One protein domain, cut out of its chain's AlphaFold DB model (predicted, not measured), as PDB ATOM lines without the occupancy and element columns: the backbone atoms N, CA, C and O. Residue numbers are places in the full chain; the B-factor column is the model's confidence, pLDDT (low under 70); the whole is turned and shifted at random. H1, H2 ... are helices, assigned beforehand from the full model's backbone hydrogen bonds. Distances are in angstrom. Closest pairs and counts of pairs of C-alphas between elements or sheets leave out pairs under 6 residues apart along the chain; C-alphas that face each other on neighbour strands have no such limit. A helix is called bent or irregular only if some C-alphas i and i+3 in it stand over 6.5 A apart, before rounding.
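This is residues 232 to 295 of the 310 residues of the protein "HTH cro/C1-type domain-containing protein" of Rhodobacterales bacterium 59_46_T64 (UniProt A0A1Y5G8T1). A small head of short, crossed helices has one long helix, H5, running out from it as an arm; the arm's last residues, 288 to 295, stick out free. In the head H2 sits in the middle, with H1 and H4 packed on it at large angles, while the short H3 lies near H4 at the side of the head away from the arm. The printed part has 64 residues, with five named helices in the order H1, H2, H3, H4, H5 and no named strand; the class is all helix. It is only just compact, close to loose, with a radius of gyration of the C-alphas of 12.3 A, and its elongated outline spans 42 by 23 by 17 A.

H1, residues 232 to 239, touches H2, residues 243 to 250, and the two run opposite ways at a steep tilt of 69.6 degrees, only just short of about perpendicular; their closest C-alphas, those of Thr 239 and Ala 245, are 5.4 A apart. H2 is the hub, touching three helices. H3, residues 256 to 259, is close to but not clearly touching H4, residues 264 to 274; the closest C-alphas, of Leu 259 and Arg 267, are 6.7 A apart. H4 touches H2 about perpendicular, at 74 degrees, with the C-alphas of Ala 245 and Leu 271 closest at 5.3 A. H4 also touches H1 about perpendicular, at 75 degrees, with the C-alphas of Thr 239 and Val 268 closest at 5.9 A. H5, residues 277 to 293, touches H2 with residues 279 to 283 alone, opposite ways at a steep tilt of 50 degrees; the C-alphas of Leu 244 and His 283 are closest, 6.4 A apart. H5 is apart from H1, H3 and H4. In H1, H2 and H5 every O i to N i+4 pair is within hydrogen-bond range; in H4 5 of 7 are, and H3 is too short for such a pair.

H1 begins at C-alpha 232, at (-59.309, -7.532, -31.383), and measures 10.4 A from first to last C-alpha. H2 measures 10.5 A, H3 5.5 A and H4 15.9 A. H4 is irregular, with C-alphas 265 and 268 7.2 A apart. H5, 24.6 A long, runs from C-alpha 277 at (-82.583, 0.936, -33.103) to C-alpha 293 at (-69.986, 4.468, -12.319).

The two C-alphas farthest apart, of Asp 261 and Leu 295, are 42.3 A apart. Without residues 288 to 295, which stand free, the body spans 30 by 19 by 16 A. The printed part has no cut, and the four links between helices are tight. The mean pLDDT of the printed part is 89.5, and residues 293 to 295 are under 70.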
ATOM      1  N   GLN A 232     -58.947  -8.795 -32.029       86.44
ATOM      2  CA  GLN A 232     -59.309  -7.532 -31.383       86.44
ATOM      3  C   GLN A 232     -58.768  -6.315 -32.154       86.44
ATOM      4  O   GLN A 232     -59.537  -5.412 -32.476       86.44
ATOM      5  N   LYS A 233     -57.508  -6.342 -32.582       86.81
ATOM      6  CA  LYS A 233     -56.890  -5.336 -33.447       86.81
ATOM      7  C   LYS A 233     -57.617  -5.193 -34.778       86.81
ATOM      8  O   LYS A 233     -57.857  -4.082 -35.234       86.81
ATOM      9  N   GLN A 234     -58.017  -6.303 -35.402       89.31
ATOM     10  CA  GLN A 234     -58.801  -6.239 -36.636       89.31
ATOM     11  C   GLN A 234     -60.172  -5.595 -36.384       89.31
ATOM     12  O   GLN A 234     -60.638  -4.804 -37.201       89.31
ATOM     13  N   ILE A 235     -60.828  -5.914 -35.266       91.50
ATOM     14  CA  ILE A 235     -62.094  -5.288 -34.871       91.50
ATOM     15  C   ILE A 235     -61.879  -3.784 -34.670       91.50
ATOM     16  O   ILE A 235     -62.644  -2.995 -35.217       91.50
ATOM     17  N   GLU A 236     -60.818  -3.383 -33.975       90.75
ATOM     18  CA  GLU A 236     -60.454  -1.978 -33.769       90.75
ATOM     19  C   GLU A 236     -60.148  -1.250 -35.078       90.75
ATOM     20  O   GLU A 236     -60.593  -0.122 -35.258       90.75
ATOM     21  N   GLU A 237     -59.465  -1.886 -36.028       91.00
ATOM     22  CA  GLU A 237     -59.211  -1.333 -37.363       91.00
ATOM     23  C   GLU A 237     -60.500  -1.179 -38.186       91.00
ATOM     24  O   GLU A 237     -60.651  -0.228 -38.959       91.00
ATOM     25  N   LEU A 238     -61.453  -2.104 -38.038       92.62
ATOM     26  CA  LEU A 238     -62.749  -2.034 -38.717       92.62
ATOM     27  C   LEU A 238     -63.652  -0.948 -38.124       92.62
ATOM     28  O   LEU A 238     -64.414  -0.328 -38.866       92.62
ATOM     29  N   THR A 239     -63.574  -0.724 -36.812       94.06
ATOM     30  CA  THR A 239     -64.448   0.211 -36.089       94.06
ATOM     31  C   THR A 239     -63.774   1.541 -35.772       94.06
ATOM     32  O   THR A 239     -64.435   2.433 -35.257       94.06
ATOM     33  N   GLN A 240     -62.474   1.680 -36.041       92.31
ATOM     34  CA  GLN A 240     -61.631   2.812 -35.637       92.31
ATOM     35  C   GLN A 240     -61.737   3.153 -34.139       92.31
ATOM     36  O   GLN A 240     -61.693   4.319 -33.750       92.31
ATOM     37  N   GLY A 241     -61.942   2.139 -33.293       90.00
ATOM     38  CA  GLY A 241     -62.169   2.323 -31.854       90.00
ATOM     39  C   GLY A 241     -63.544   2.898 -31.470       90.00
ATOM     40  O   GLY A 241     -63.815   3.049 -30.281       90.00
ATOM     41  N   ASP A 242     -64.439   3.173 -32.425       94.94
ATOM     42  CA  ASP A 242     -65.783   3.679 -32.131       94.94
ATOM     43  C   ASP A 242     -66.667   2.591 -31.491       94.94
ATOM     44  O   ASP A 242     -66.828   1.478 -32.008       94.94
ATOM     45  N   ALA A 243     -67.246   2.920 -30.334       92.38
ATOM     46  CA  ALA A 243     -67.978   1.969 -29.506       92.38
ATOM     47  C   ALA A 243     -69.321   1.538 -30.123       92.38
ATOM     48  O   ALA A 243     -69.682   0.360 -30.037       92.38
ATOM     49  N   LEU A 244     -70.049   2.450 -30.776       94.00
ATOM     50  CA  LEU A 244     -71.319   2.135 -31.436       94.00
ATOM     51  C   LEU A 244     -71.087   1.294 -32.699       94.00
ATOM     52  O   LEU A 244     -71.806   0.325 -32.944       94.00
ATOM     53  N   ALA A 245     -70.046   1.614 -33.465       95.06
ATOM     54  CA  ALA A 245     -69.599   0.845 -34.620       95.06
ATOM     55  C   ALA A 245     -69.192  -0.580 -34.217       95.06
ATOM     56  O   ALA A 245     -69.593  -1.546 -34.872       95.06
ATOM     57  N   ARG A 246     -68.471  -0.737 -33.096       94.06
ATOM     58  CA  ARG A 246     -68.160  -2.056 -32.521       94.06
ATOM     59  C   ARG A 246     -69.423  -2.822 -32.140       94.06
ATOM     60  O   ARG A 246     -69.532  -4.007 -32.453       94.06
ATOM     61  N   MET A 247     -70.398  -2.161 -31.513       93.06
ATOM     62  CA  MET A 247     -71.673  -2.800 -31.176       93.06
ATOM     63  C   MET A 247     -72.457  -3.250 -32.414       93.06
ATOM     64  O   MET A 247     -73.044  -4.329 -32.375       93.06
ATOM     65  N   ALA A 248     -72.422  -2.497 -33.517       94.31
ATOM     66  CA  ALA A 248     -73.067  -2.895 -34.770       94.31
ATOM     67  C   ALA A 248     -72.493  -4.211 -35.336       94.31
ATOM     68  O   ALA A 248     -73.249  -5.050 -35.832       94.31
ATOM     69  N   LEU A 249     -71.178  -4.430 -35.214       94.06
ATOM     70  CA  LEU A 249     -70.540  -5.694 -35.608       94.06
ATOM     71  C   LEU A 249     -70.893  -6.846 -34.659       94.06
ATOM     72  O   LEU A 249     -71.259  -7.930 -35.119       94.06
ATOM     73  N   LEU A 250     -70.824  -6.607 -33.344       92.38
ATOM     74  CA  LEU A 250     -71.147  -7.605 -32.316       92.38
ATOM     75  C   LEU A 250     -72.596  -8.094 -32.445       92.38
ATOM     76  O   LEU A 250     -72.851  -9.293 -32.525       92.38
ATOM     77  N   LYS A 251     -73.549  -7.163 -32.565       90.69
ATOM     78  CA  LYS A 251     -74.985  -7.462 -32.679       90.69
ATOM     79  C   LYS A 251     -75.416  -7.960 -34.059       90.69
ATOM     80  O   LYS A 251     -76.591  -8.265 -34.245       90.69
ATOM     81  N   ASN A 252     -74.481  -8.098 -35.005       90.88
ATOM     82  CA  ASN A 252     -74.750  -8.515 -36.382       90.88
ATOM     83  C   ASN A 252     -75.691  -7.579 -37.162       90.88
ATOM     84  O   ASN A 252     -76.427  -8.036 -38.037       90.88
ATOM     85  N   ASP A 253     -75.674  -6.279 -36.873       92.25
ATOM     86  CA  ASP A 253     -76.369  -5.307 -37.725       92.25
ATOM     87  C   ASP A 253     -75.654  -5.164 -39.081       92.25
ATOM     88  O   ASP A 253     -76.287  -4.898 -40.102       92.25
ATOM     89  N   VAL A 254     -74.332  -5.371 -39.088       92.50
ATOM     90  CA  VAL A 254     -73.487  -5.389 -40.287       92.50
ATOM     91  C   VAL A 254     -72.564  -6.599 -40.241       92.50
ATOM     92  O   VAL A 254     -71.872  -6.832 -39.249       92.50
ATOM     93  N   HIS A 255     -72.516  -7.364 -41.332       91.69
ATOM     94  CA  HIS A 255     -71.563  -8.459 -41.444       91.69
ATOM     95  C   HIS A 255     -70.167  -7.899 -41.791       91.69
ATOM     96  O   HIS A 255     -70.065  -7.119 -42.738       91.69
ATOM     97  N   PRO A 256     -69.058  -8.325 -41.144       91.94
ATOM     98  CA  PRO A 256     -67.729  -7.742 -41.395       91.94
ATOM     99  C   PRO A 256     -67.282  -7.787 -42.868       91.94
ATOM    100  O   PRO A 256     -66.558  -6.916 -43.338       91.94
ATOM    101  N   ARG A 257     -67.762  -8.777 -43.631       90.31
ATOM    102  CA  ARG A 257     -67.533  -8.897 -45.085       90.31
ATOM    103  C   ARG A 257     -68.041  -7.703 -45.892       90.31
ATOM    104  O   ARG A 257     -67.453  -7.403 -46.921       90.31
ATOM    105  N   GLU A 258     -69.099  -7.035 -45.444       92.25
ATOM    106  CA  GLU A 258     -69.633  -5.846 -46.118       92.25
ATOM    107  C   GLU A 258     -68.657  -4.665 -46.052       92.25
ATOM    108  O   GLU A 258     -68.708  -3.789 -46.906       92.25
ATOM    109  N   LEU A 259     -67.733  -4.663 -45.085       91.81
ATOM    110  CA  LEU A 259     -66.717  -3.621 -44.932       91.81
ATOM    111  C   LEU A 259     -65.483  -3.834 -45.822       91.81
ATOM    112  O   LEU A 259     -64.621  -2.957 -45.868       91.81
ATOM    113  N   ALA A 260     -65.371  -4.982 -46.503       87.00
ATOM    114  CA  ALA A 260     -64.187  -5.330 -47.291       87.00
ATOM    115  C   ALA A 260     -63.922  -4.325 -48.425       87.00
ATOM    116  O   ALA A 260     -62.771  -3.971 -48.665       87.00
ATOM    117  N   ASP A 261     -64.992  -3.831 -49.051       88.81
ATOM    118  CA  ASP A 261     -64.931  -2.883 -50.168       88.81
ATOM    119  C   ASP A 261     -65.115  -1.419 -49.723       88.81
ATOM    120  O   ASP A 261     -65.138  -0.514 -50.556       88.81
ATOM    121  N   ILE A 262     -65.258  -1.171 -48.415       93.44
ATOM    122  CA  ILE A 262     -65.492   0.168 -47.863       93.44
ATOM    123  C   ILE A 262     -64.156   0.776 -47.416       93.44
ATOM    124  O   ILE A 262     -63.455   0.154 -46.598       93.44
ATOM    125  N   PRO A 263     -63.804   1.987 -47.900       93.94
ATOM    126  CA  PRO A 263     -62.607   2.696 -47.462       93.94
ATOM    127  C   PRO A 263     -62.603   2.885 -45.940       93.94
ATOM    128  O   PRO A 263     -63.664   3.181 -45.384       93.94
ATOM    129  N   PRO A 264     -61.459   2.715 -45.246       92.50
ATOM    130  CA  PRO A 264     -61.387   2.815 -43.791       92.50
ATOM    131  C   PRO A 264     -62.122   4.032 -43.230       92.50
ATOM    132  O   PRO A 264     -62.955   3.864 -42.346       92.50
ATOM    133  N   GLU A 265     -61.885   5.213 -43.798       93.31
ATOM    134  CA  GLU A 265     -62.458   6.508 -43.424       93.31
ATOM    135  C   GLU A 265     -63.995   6.578 -43.480       93.31
ATOM    136  O   GLU A 265     -64.596   7.368 -42.755       93.31
ATOM    137  N   GLU A 266     -64.648   5.730 -44.276       95.31
ATOM    138  CA  GLU A 266     -66.110   5.699 -44.416       95.31
ATOM    139  C   GLU A 266     -66.778   4.627 -43.536       95.31
ATOM    140  O   GLU A 266     -67.999   4.645 -43.347       95.31
ATOM    141  N   ARG A 267     -66.004   3.697 -42.954       94.25
ATOM    142  CA  ARG A 267     -66.542   2.518 -42.251       94.25
ATOM    143  C   ARG A 267     -67.397   2.866 -41.042       94.25
ATOM    144  O   ARG A 267     -68.463   2.280 -40.877       94.25
ATOM    145  N   VAL A 268     -66.970   3.820 -40.213       95.94
ATOM    146  CA  VAL A 268     -67.722   4.209 -39.004       95.94
ATOM    147  C   VAL A 268     -69.081   4.792 -39.384       95.94
ATOM    148  O   VAL A 268     -70.109   4.343 -38.877       95.94
ATOM    149  N   ALA A 269     -69.107   5.723 -40.340       95.56
ATOM    150  CA  ALA A 269     -70.345   6.321 -40.832       95.56
ATOM    151  C   ALA A 269     -71.280   5.265 -41.447       95.56
ATOM    152  O   ALA A 269     -72.488   5.276 -41.193       95.56
ATOM    153  N   PHE A 270     -70.722   4.313 -42.203       96.06
ATOM    154  CA  PHE A 270     -71.474   3.187 -42.750       96.06
ATOM    155  C   PHE A 270     -72.092   2.310 -41.648       96.06
ATOM    156  O   PHE A 270     -73.293   2.027 -41.683       96.06
ATOM    157  N   LEU A 271     -71.298   1.922 -40.644       95.75
ATOM    158  CA  LEU A 271     -71.739   1.102 -39.513       95.75
ATOM    159  C   LEU A 271     -72.834   1.804 -38.706       95.75
ATOM    160  O   LEU A 271     -73.874   1.208 -38.427       95.75
ATOM    161  N   HIS A 272     -72.661   3.089 -38.400       94.94
ATOM    162  CA  HIS A 272     -73.675   3.898 -37.714       94.94
ATOM    163  C   HIS A 272     -74.978   3.973 -38.512       94.94
ATOM    164  O   HIS A 272     -76.066   3.824 -37.944       94.94
ATOM    165  N   GLY A 273     -74.878   4.167 -39.830       93.56
ATOM    166  CA  GLY A 273     -76.022   4.237 -40.739       93.56
ATOM    167  C   GLY A 273     -76.835   2.941 -40.809       93.56
ATOM    168  O   GLY A 273     -78.046   2.996 -41.016       93.56
ATOM    169  N   ARG A 274     -76.192   1.786 -40.596       93.69
ATOM    170  CA  ARG A 274     -76.827   0.455 -40.592       93.69
ATOM    171  C   ARG A 274     -77.183  -0.074 -39.204       93.69
ATOM    172  O   ARG A 274     -77.919  -1.048 -39.108       93.69
ATOM    173  N   CYS A 275     -76.702   0.577 -38.150       93.25
ATOM    174  CA  CYS A 275     -76.966   0.192 -36.771       93.25
ATOM    175  C   CYS A 275     -78.472   0.230 -36.461       93.25
ATOM    176  O   CYS A 275     -79.131   1.257 -36.658       93.25
ATOM    177  N   SER A 276     -79.002  -0.876 -35.935       92.81
ATOM    178  CA  SER A 276     -80.418  -1.007 -35.593       92.81
ATOM    179  C   SER A 276     -80.789  -0.152 -34.381       92.81
ATOM    180  O   SER A 276     -79.950   0.217 -33.554       92.81
ATOM    181  N   GLU A 277     -82.078   0.166 -34.245       92.75
ATOM    182  CA  GLU A 277     -82.583   0.936 -33.103       92.75
ATOM    183  C   GLU A 277     -82.366   0.201 -31.771       92.75
ATOM    184  O   GLU A 277     -82.038   0.826 -30.761       92.75
ATOM    185  N   THR A 278     -82.447  -1.133 -31.782       91.88
ATOM    186  CA  THR A 278     -82.135  -1.990 -30.631       91.88
ATOM    187  C   THR A 278     -80.682  -1.852 -30.192       91.88
ATOM    188  O   THR A 278     -80.421  -1.657 -29.007       91.88
ATOM    189  N   THR A 279     -79.734  -1.880 -31.131       92.31
ATOM    190  CA  THR A 279     -78.307  -1.723 -30.823       92.31
ATOM    191  C   THR A 279     -77.995  -0.315 -30.330       92.31
ATOM    192  O   THR A 279     -77.279  -0.159 -29.343       92.31
ATOM    193  N   ARG A 280     -78.585   0.718 -30.947       92.06
ATOM    194  CA  ARG A 280     -78.437   2.112 -30.493       92.06
ATOM    195  C   ARG A 280     -78.971   2.315 -29.078       92.06
ATOM    196  O   ARG A 280     -78.370   3.051 -28.303       92.06
ATOM    197  N   THR A 281     -80.089   1.678 -28.742       92.00
ATOM    198  CA  THR A 281     -80.675   1.752 -27.396       92.00
ATOM    199  C   THR A 281     -79.777   1.056 -26.379       92.00
ATOM    200  O   THR A 281     -79.404   1.674 -25.388       92.00
ATOM    201  N   ALA A 282     -79.330  -0.168 -26.674       89.12
ATOM    202  CA  ALA A 282     -78.399  -0.897 -25.814       89.12
ATOM    203  C   ALA A 282     -77.069  -0.145 -25.614       89.12
ATOM    204  O   ALA A 282     -76.489  -0.184 -24.531       89.12
ATOM    205  N   HIS A 283     -76.587   0.563 -26.642       91.25
ATOM    206  CA  HIS A 283     -75.399   1.407 -26.531       91.25
ATOM    207  C   HIS A 283     -75.613   2.567 -25.556       91.25
ATOM    208  O   HIS A 283     -74.821   2.732 -24.634       91.25
ATOM    209  N   LYS A 284     -76.723   3.303 -25.690       91.44
ATOM    210  CA  LYS A 284     -77.076   4.398 -24.773       91.44
ATOM    211  C   LYS A 284     -77.248   3.926 -23.330       91.44
ATOM    212  O   LYS A 284     -76.833   4.619 -22.410       91.44
ATOM    213  N   GLU A 285     -77.859   2.760 -23.123       89.25
ATOM    214  CA  GLU A 285     -77.989   2.156 -21.791       89.25
ATOM    215  C   GLU A 285     -76.618   1.845 -21.188       89.25
ATOM    216  O   GLU A 285     -76.365   2.164 -20.028       89.25
ATOM    217  N   ARG A 286     -75.708   1.280 -21.990       86.25
ATOM    218  CA  ARG A 286     -74.330   1.004 -21.580       86.25
ATOM    219  C   ARG A 286     -73.570   2.293 -21.248       86.25
ATOM    220  O   ARG A 286     -72.913   2.341 -20.214       86.25
ATOM    221  N   GLU A 287     -73.682   3.338 -22.068       88.06
ATOM    222  CA  GLU A 287     -73.090   4.654 -21.777       88.06
ATOM    223  C   GLU A 287     -73.644   5.258 -20.480       88.06
ATOM    224  O   GLU A 287     -72.878   5.753 -19.657       88.06
ATOM    225  N   ALA A 288     -74.958   5.159 -20.250       86.06
ATOM    226  CA  ALA A 288     -75.584   5.635 -19.019       86.06
ATOM    227  C   ALA A 288     -75.099   4.865 -17.778       86.06
ATOM    228  O   ALA A 288     -74.913   5.465 -16.723       86.06
ATOM    229  N   MET A 289     -74.858   3.554 -17.889       84.06
ATOM    230  CA  MET A 289     -74.263   2.766 -16.803       84.06
ATOM    231  C   MET A 289     -72.842   3.230 -16.469       84.06
ATOM    232  O   MET A 289     -72.526   3.383 -15.292       84.06
ATOM    233  N   PHE A 290     -72.001   3.494 -17.475       78.19
ATOM    234  CA  PHE A 290     -70.645   4.000 -17.240       78.19
ATOM    235  C   PHE A 290     -70.633   5.417 -16.665       78.19
ATOM    236  O   PHE A 290     -69.879   5.681 -15.737       78.19
ATOM    237  N   ALA A 291     -71.522   6.293 -17.133       77.81
ATOM    238  CA  ALA A 291     -71.668   7.635 -16.572       77.81
ATOM    239  C   ALA A 291     -72.086   7.619 -15.088       77.81
ATOM    240  O   ALA A 291     -71.710   8.513 -14.337       77.81
ATOM    241  N   ASN A 292     -72.836   6.598 -14.657       72.38
ATOM    242  CA  ASN A 292     -73.199   6.418 -13.251       72.38
ATOM    243  C   ASN A 292     -72.054   5.826 -12.410       72.38
ATOM    244  O   ASN A 292     -71.961   6.139 -11.231       72.38
ATOM    245  N   LEU A 293     -71.171   5.012 -12.999       64.25
ATOM    246  CA  LEU A 293     -69.986   4.468 -12.319       64.25
ATOM    247  C   LEU A 293     -68.914   5.542 -12.057       64.25
ATOM    248  O   LEU A 293     -68.266   5.506 -11.014       64.25
ATOM    249  N   ASP A 294     -68.767   6.525 -12.953       54.78
ATOM    250  CA  ASP A 294     -67.869   7.679 -12.756       54.78
ATOM    251  C   ASP A 294     -68.333   8.630 -11.630       54.78
ATOM    252  O   ASP A 294     -67.556   9.466 -11.172       54.78
ATOM    253  N   LEU A 295     -69.578   8.502 -11.152       50.59
ATOM    254  CA  LEU A 295     -70.118   9.290 -10.035       50.59
ATOM    255  C   LEU A 295     -69.914   8.631  -8.658       50.59
ATOM    256  O   LEU A 295     -70.047   9.323  -7.652       50.59
TER     257      LEU A 295